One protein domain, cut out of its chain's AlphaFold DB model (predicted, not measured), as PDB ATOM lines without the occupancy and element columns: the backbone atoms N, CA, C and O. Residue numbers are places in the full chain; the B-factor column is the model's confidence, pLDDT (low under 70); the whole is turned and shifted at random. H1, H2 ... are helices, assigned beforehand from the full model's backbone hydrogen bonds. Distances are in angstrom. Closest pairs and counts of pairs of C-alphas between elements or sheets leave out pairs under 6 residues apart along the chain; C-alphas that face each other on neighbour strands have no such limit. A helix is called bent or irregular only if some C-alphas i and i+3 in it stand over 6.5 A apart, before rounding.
ATOM      1  N   GLU A   2      93.341  38.891 -14.733       58.69
ATOM      2  CA  GLU A   2      92.309  39.777 -15.311       58.69
ATOM      3  C   GLU A   2      91.365  40.420 -14.274       58.69
ATOM      4  O   GLU A   2      91.180  41.632 -14.292       58.69
ATOM      5  N   LEU A   3      90.862  39.653 -13.297       66.56
ATOM      6  CA  LEU A   3      90.008  40.177 -12.214       66.56
ATOM      7  C   LEU A   3      90.714  41.232 -11.343       66.56
ATOM      8  O   LEU A   3      90.096  42.196 -10.907       66.56
ATOM      9  N   VAL A   4      92.023  41.082 -11.121       71.38
ATOM     10  CA  VAL A   4      92.819  42.042 -10.336       71.38
ATOM     11  C   VAL A   4      92.977  43.354 -11.104       71.38
ATOM     12  O   VAL A   4      92.820  44.422 -10.525       71.38
ATOM     13  N   MET A   5      93.226  43.284 -12.415       64.38
ATOM     14  CA  MET A   5      93.316  44.468 -13.277       64.38
ATOM     15  C   MET A   5      91.980  45.211 -13.374       64.38
ATOM     16  O   MET A   5      91.967  46.441 -13.384       64.38
ATOM     17  N   LEU A   6      90.860  44.481 -13.384       66.81
ATOM     18  CA  LEU A   6      89.524  45.072 -13.336       66.81
ATOM     19  C   LEU A   6      89.303  45.836 -12.025       66.81
ATOM     20  O   LEU A   6      88.888  46.991 -12.070       66.81
ATOM     21  N   ILE A   7      89.665  45.241 -10.883       69.94
ATOM     22  CA  ILE A   7      89.571  45.890  -9.565       69.94
ATOM     23  C   ILE A   7      90.463  47.138  -9.490       69.94
ATOM     24  O   ILE A   7      90.040  48.176  -8.984       69.94
ATOM     25  N   ILE A   8      91.690  47.070 -10.016       69.12
ATOM     26  CA  ILE A   8      92.597  48.228 -10.066       69.12
ATOM     27  C   ILE A   8      91.995  49.335 -10.943       69.12
ATOM     28  O   ILE A   8      91.963  50.496 -10.536       69.12
ATOM     29  N   SER A   9      91.457  48.990 -12.117       65.56
ATOM     30  CA  SER A   9      90.807  49.950 -13.018       65.56
ATOM     31  C   SER A   9      89.539  50.570 -12.419       65.56
ATOM     32  O   SER A   9      89.276  51.756 -12.637       65.56
ATOM     33  N   SER A  10      88.763  49.809 -11.639       67.62
ATOM     34  CA  SER A  10      87.587  50.332 -10.935       67.62
ATOM     35  C   SER A  10      87.964  51.204  -9.738       67.62
ATOM     36  O   SER A  10      87.258  52.163  -9.442       67.62
ATOM     37  N   ALA A  11      89.081  50.906  -9.065       71.81
ATOM     38  CA  ALA A  11      89.589  51.715  -7.957       71.81
ATOM     39  C   ALA A  11      90.135  53.071  -8.440       71.81
ATOM     40  O   ALA A  11      89.967  54.088  -7.765       71.81
ATOM     41  N   ILE A  12      90.749  53.104  -9.628       71.12
ATOM     42  CA  ILE A  12      91.202  54.338 -10.279       71.12
ATOM     43  C   ILE A  12      90.001  54.995 -10.981       71.12
ATOM     44  O   ILE A  12      89.704  54.771 -12.161       71.12
ATOM     45  N   GLY A  13      89.272  55.794 -10.203       69.44
ATOM     46  CA  GLY A  13      88.133  56.594 -10.648       69.44
ATOM     47  C   GLY A  13      88.405  58.098 -10.609       69.44
ATOM     48  O   GLY A  13      89.526  58.550 -10.386       69.44
ATOM     49  N   ALA A  14      87.346  58.887 -10.781       63.31
ATOM     50  CA  ALA A  14      87.431  60.346 -10.754       63.31
ATOM     51  C   ALA A  14      87.912  60.891  -9.385       63.31
ATOM     52  O   ALA A  14      88.598  61.907  -9.318       63.31
ATOM     53  N   GLY A  15      87.659  60.152  -8.298       69.00
ATOM     54  CA  GLY A  15      88.013  60.554  -6.935       69.00
ATOM     55  C   GLY A  15      89.502  60.819  -6.698       69.00
ATOM     56  O   GLY A  15      89.816  61.611  -5.819       69.00
ATOM     57  N   ILE A  16      90.425  60.239  -7.480       75.75
ATOM     58  CA  ILE A  16      91.858  60.531  -7.310       75.75
ATOM     59  C   ILE A  16      92.191  61.981  -7.680       75.75
ATOM     60  O   ILE A  16      93.006  62.603  -7.009       75.75
ATOM     61  N   PHE A  17      91.535  62.541  -8.697       75.62
ATOM     62  CA  PHE A  17      91.780  63.914  -9.148       75.62
ATOM     63  C   PHE A  17      91.147  64.929  -8.198       75.62
ATOM     64  O   PHE A  17      91.785  65.902  -7.812       75.62
ATOM     65  N   ASP A  18      89.910  64.672  -7.771       76.25
ATOM     66  CA  ASP A  18      89.191  65.581  -6.878       76.25
ATOM     67  C   ASP A  18      89.757  65.548  -5.450       76.25
ATOM     68  O   ASP A  18      90.056  66.592  -4.875       76.25
ATOM     69  N   ALA A  19      90.013  64.358  -4.892       79.88
ATOM     70  CA  ALA A  19      90.564  64.241  -3.542       79.88
ATOM     71  C   ALA A  19      91.969  64.850  -3.438       79.88
ATOM     72  O   ALA A  19      92.287  65.499  -2.441       79.88
ATOM     73  N   THR A  20      92.813  64.677  -4.463       82.25
ATOM     74  CA  THR A  20      94.145  65.301  -4.477       82.25
ATOM     75  C   THR A  20      94.054  66.816  -4.615       82.25
ATOM     76  O   THR A  20      94.743  67.518  -3.874       82.25
ATOM     77  N   GLN A  21      93.171  67.330  -5.475       81.56
ATOM     78  CA  GLN A  21      92.932  68.767  -5.610       81.56
ATOM     79  C   GLN A  21      92.435  69.390  -4.298       81.56
ATOM     80  O   GLN A  21      92.968  70.413  -3.864       81.56
ATOM     81  N   GLN A  22      91.439  68.783  -3.649       83.75
ATOM     82  CA  GLN A  22      90.889  69.287  -2.387       83.75
ATOM     83  C   GLN A  22      91.927  69.265  -1.266       83.75
ATOM     84  O   GLN A  22      92.041  70.234  -0.516       83.75
ATOM     85  N   LEU A  23      92.724  68.197  -1.178       86.00
ATOM     86  CA  LEU A  23      93.783  68.096  -0.179       86.00
ATOM     87  C   LEU A  23      94.889  69.131  -0.424       86.00
ATOM     88  O   LEU A  23      95.322  69.790   0.518       86.00
ATOM     89  N   ALA A  24      95.302  69.328  -1.678       85.44
ATOM     90  CA  ALA A  24      96.306  70.326  -2.044       85.44
ATOM     91  C   ALA A  24      95.844  71.770  -1.777       85.44
ATOM     92  O   ALA A  24      96.672  72.641  -1.518       85.44
ATOM     93  N   ALA A  25      94.533  72.034  -1.805       86.88
ATOM     94  CA  ALA A  25      93.983  73.356  -1.519       86.88
ATOM     95  C   ALA A  25      94.106  73.764  -0.038       86.88
ATOM     96  O   ALA A  25      94.070  74.956   0.267       86.88
ATOM     97  N   VAL A  26      94.236  72.798   0.879       89.00
ATOM     98  CA  VAL A  26      94.222  73.047   2.334       89.00
ATOM     99  C   VAL A  26      95.463  72.541   3.070       89.00
ATOM    100  O   VAL A  26      95.693  72.944   4.209       89.00
ATOM    101  N   ALA A  27      96.269  71.675   2.453       89.88
ATOM    102  CA  ALA A  27      97.438  71.056   3.072       89.88
ATOM    103  C   ALA A  27      98.705  71.250   2.232       89.88
ATOM    104  O   ALA A  27      98.693  71.181   1.004       89.88
ATOM    105  N   THR A  28      99.836  71.437   2.915       91.00
ATOM    106  CA  THR A  28     101.154  71.415   2.272       91.00
ATOM    107  C   THR A  28     101.544  69.979   1.879       91.00
ATOM    108  O   THR A  28     101.008  69.017   2.441       91.00
ATOM    109  N   PRO A  29     102.497  69.791   0.941       87.75
ATOM    110  CA  PRO A  29     102.814  68.466   0.398       87.75
ATOM    111  C   PRO A  29     103.209  67.419   1.451       87.75
ATOM    112  O   PRO A  29     102.813  66.264   1.346       87.75
ATOM    113  N   GLY A  30     103.950  67.812   2.495       91.12
ATOM    114  CA  GLY A  30     104.397  66.895   3.552       91.12
ATOM    115  C   GLY A  30     103.235  66.235   4.312       91.12
ATOM    116  O   GLY A  30     103.091  65.014   4.250       91.12
ATOM    117  N   PRO A  31     102.372  67.011   4.995       90.56
ATOM    118  CA  PRO A  31     101.168  66.493   5.648       90.56
ATOM    119  C   PRO A  31     100.225  65.742   4.703       90.56
ATOM    120  O   PRO A  31      99.659  64.726   5.103       90.56
ATOM    121  N   ALA A  32     100.084  66.195   3.451       90.12
ATOM    122  CA  ALA A  32      99.255  65.516   2.458       90.12
ATOM    123  C   ALA A  32      99.754  64.088   2.164       90.12
ATOM    124  O   ALA A  32      98.957  63.150   2.146       90.12
ATOM    125  N   LEU A  33     101.068  63.898   2.003       90.38
ATOM    126  CA  LEU A  33     101.669  62.574   1.800       90.38
ATOM    127  C   LEU A  33     101.503  61.664   3.024       90.38
ATOM    128  O   LEU A  33     101.221  60.476   2.872       90.38
ATOM    129  N   VAL A  34     101.632  62.214   4.235       92.88
ATOM    130  CA  VAL A  34     101.399  61.454   5.475       92.88
ATOM    131  C   VAL A  34      99.939  61.009   5.574       92.88
ATOM    132  O   VAL A  34      99.685  59.842   5.873       92.88
ATOM    133  N   ALA A  35      98.986  61.895   5.273       90.44
ATOM    134  CA  ALA A  35      97.564  61.558   5.247       90.44
ATOM    135  C   ALA A  35      97.279  60.421   4.253       90.44
ATOM    136  O   ALA A  35      96.654  59.429   4.624       90.44
ATOM    137  N   TRP A  36      97.827  60.502   3.036       89.75
ATOM    138  CA  TRP A  36      97.734  59.429   2.042       89.75
ATOM    139  C   TRP A  36      98.340  58.109   2.522       89.75
ATOM    140  O   TRP A  36      97.746  57.053   2.301       89.75
ATOM    141  N   GLY A  37      99.483  58.154   3.209       93.44
ATOM    142  CA  GLY A  37     100.104  56.968   3.800       93.44
ATOM    143  C   GLY A  37      99.206  56.298   4.840       93.44
ATOM    144  O   GLY A  37      98.985  55.088   4.776       93.44
ATOM    145  N   ILE A  38      98.627  57.080   5.755       95.00
ATOM    146  CA  ILE A  38      97.698  56.577   6.778       95.00
ATOM    147  C   ILE A  38      96.454  55.969   6.122       95.00
ATOM    148  O   ILE A  38      96.068  54.847   6.459       95.00
ATOM    149  N   THR A  39      95.854  56.666   5.155       91.50
ATOM    150  CA  THR A  39      94.688  56.170   4.412       91.50
ATOM    151  C   THR A  39      95.008  54.876   3.667       91.50
ATOM    152  O   THR A  39      94.230  53.923   3.738       91.50
ATOM    153  N   GLY A  40      96.165  54.799   3.006       91.88
ATOM    154  CA  GLY A  40      96.618  53.603   2.299       91.88
ATOM    155  C   GLY A  40      96.782  52.400   3.229       91.88
ATOM    156  O   GLY A  40      96.270  51.322   2.928       91.88
ATOM    157  N   ILE A  41      97.418  52.591   4.390       96.56
ATOM    158  CA  ILE A  41      97.554  51.540   5.410       96.56
ATOM    159  C   ILE A  41      96.175  51.102   5.921       96.56
ATOM    160  O   ILE A  41      95.914  49.903   6.020       96.56
ATOM    161  N   GLY A  42      95.271  52.045   6.200       95.44
ATOM    162  CA  GLY A  42      93.914  51.740   6.657       95.44
ATOM    163  C   GLY A  42      93.125  50.893   5.654       95.44
ATOM    164  O   GLY A  42      92.558  49.863   6.023       95.44
ATOM    165  N   ILE A  43      93.146  51.279   4.374       92.25
ATOM    166  CA  ILE A  43      92.490  50.527   3.292       92.25
ATOM    167  C   ILE A  43      93.139  49.150   3.114       92.25
ATOM    168  O   ILE A  43      92.432  48.163   2.915       92.25
ATOM    169  N   PHE A  44      94.464  49.052   3.226       92.75
ATOM    170  CA  PHE A  44      95.168  47.776   3.132       92.75
ATOM    171  C   PHE A  44      94.771  46.814   4.260       92.75
ATOM    172  O   PHE A  44      94.433  45.658   3.998       92.75
ATOM    173  N   CYS A  45      94.723  47.294   5.504       95.75
ATOM    174  CA  CYS A  45      94.239  46.515   6.645       95.75
ATOM    175  C   CYS A  45      92.778  46.075   6.460       95.75
ATOM    176  O   CYS A  45      92.443  44.920   6.732       95.75
ATOM    177  N   LEU A  46      91.915  46.959   5.949       91.12
ATOM    178  CA  LEU A  46      90.525  46.625   5.632       91.12
ATOM    179  C   LEU A  46      90.439  45.522   4.566       91.12
ATOM    180  O   LEU A  46      89.698  44.556   4.742       91.12
ATOM    181  N   ALA A  47      91.230  45.623   3.496       90.25
ATOM    182  CA  ALA A  47      91.276  44.620   2.438       90.25
ATOM    183  C   ALA A  47      91.733  43.248   2.963       90.25
ATOM    184  O   ALA A  47      91.154  42.227   2.597       90.25
ATOM    185  N   LEU A  48      92.725  43.211   3.859       92.44
ATOM    186  CA  LEU A  48      93.172  41.976   4.510       92.44
ATOM    187  C   LEU A  48      92.097  41.364   5.417       92.44
ATOM    188  O   LEU A  48      91.948  40.141   5.438       92.44
ATOM    189  N   SER A  49      91.335  42.197   6.126       91.06
ATOM    190  CA  SER A  49      90.207  41.750   6.949       91.06
ATOM    191  C   SER A  49      89.109  41.119   6.088       91.06
ATOM    192  O   SER A  49      88.727  39.972   6.320       91.06
ATOM    193  N   LEU A  50      88.681  41.807   5.023       88.25
ATOM    194  CA  LEU A  50      87.673  41.295   4.088       88.25
ATOM    195  C   LEU A  50      88.141  40.025   3.373       88.25
ATOM    196  O   LEU A  50      87.361  39.089   3.215       88.25
ATOM    197  N   LYS A  51      89.422  39.960   2.992       88.19
ATOM    198  CA  LYS A  51      90.028  38.748   2.429       88.19
ATOM    199  C   LYS A  51      89.994  37.588   3.426       88.19
ATOM    200  O   LYS A  51      89.663  36.473   3.049       88.19
ATOM    201  N   SER A  52      90.355  37.830   4.684       89.06
ATOM    202  CA  SER A  52      90.324  36.785   5.717       89.06
ATOM    203  C   SER A  52      88.899  36.272   5.929       89.06
ATOM    204  O   SER A  52      88.688  35.070   6.057       89.06
ATOM    205  N   LEU A  53      87.920  37.176   5.896       86.88
ATOM    206  CA  LEU A  53      86.509  36.849   6.058       86.88
ATOM    207  C   LEU A  53      85.964  36.021   4.888       86.88
ATOM    208  O   LEU A  53      85.296  35.019   5.128       86.88
ATOM    209  N   SER A  54      86.310  36.377   3.645       84.88
ATOM    210  CA  SER A  54      85.893  35.612   2.461       84.88
ATOM    211  C   SER A  54      86.534  34.226   2.379       84.88
ATOM    212  O   SER A  54      85.970  33.320   1.773       84.88
ATOM    213  N   GLN A  55      87.705  34.037   2.994       87.31
ATOM    214  CA  GLN A  55      88.342  32.724   3.112       87.31
ATOM    215  C   GLN A  55      87.731  31.866   4.224       87.31
ATOM    216  O   GLN A  55      87.716  30.644   4.098       87.31
ATOM    217  N   LEU A  56      87.267  32.490   5.313       87.12
ATOM    218  CA  LEU A  56      86.697  31.788   6.463       87.12
ATOM    219  C   LEU A  56      85.236  31.374   6.235       87.12
ATOM    220  O   LEU A  56      84.843  30.307   6.695       87.12
ATOM    221  N   TYR A  57      84.471  32.198   5.513       86.19
ATOM    222  CA  TYR A  57      83.061  31.964   5.190       86.19
ATOM    223  C   TYR A  57      82.824  32.031   3.671       86.19
ATOM    224  O   TYR A  57      82.217  32.988   3.181       86.19
TER     225      TYR A  57
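This is residues 2 to 57 of the 160 residues of the protein "Amino acid permease" of Lactobacillus acetotolerans (UniProt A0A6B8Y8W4). The model is an open, long-legged V: one long helix, H3, makes the whole of one leg, and the shorter helices H1 and H2 follow one another to make the other leg, which folds back into H3 at the bend near residues 27 and 28. The legs come near each other only by the bend, where H2 is near the beginning of H3; H1 and the far part of H3 stand free, with an empty gap between them. The printed part has 56 residues with three named helices, in the order H1, H2, H3, and no named strand; its class is all helix. It is loose, with a radius of gyration of the C-alphas of 14.5 A, and only just elongated, spanning 43 by 22 by 12 A.

H1 is residues 2 to 11 and measures 14.3 A from first to last C-alpha; it begins at C-alpha 2 at (92.309, 39.777, -15.311). After residues 12 to 14 comes H2, residues 15 to 26, 16.7 A long, ending at C-alpha 26 at (94.222, 73.047, 2.334). After Ala 27 and Thr 28 comes H3, residues 29 to 56, the longest helix with 28 residues and 40.5 A, ending at C-alpha 56 at (86.697, 31.788, 6.463). Tyr 57 follows it. None of the three helices is bent or irregular.

H1 is apart from H2, though a tight link of three residues joins them, and H1 is apart from H3. H2 and H3 are joined by a tight link of two residues. They are close but not clearly touching, with 2 pairs of C-alphas within 8 A; the closest C-alphas are those of Leu 23 and Ala 32, 6.6 A apart. Their centres are 18.5 A apart. H2 and H3 run opposite ways at a steep tilt of 36 degrees, only just steep. In H1 and H3 every O i to N i+4 pair is within hydrogen-bond range; in H2 7 of 8 are.

The two C-alphas farthest apart are those of Thr 28 and Tyr 57, at 43.5 A, while the first and last printed C-alphas, Glu 2 and Tyr 57, are 23.8 A apart. Residues 2 to 19 stand free, of which 2 to 11 belong to H1 and 15 to 19 to H2, and so do residues 37 to 57, of which 37 to 56 belong to H3. The printed part has no cut, and neither link is long. The mean pLDDT of the printed part is 83.2; it is under 70 at residues 2 to 3, 5 to 10 and 13 to 15, and the mean is 67 for H1, 81 for H2 and 91 for H3.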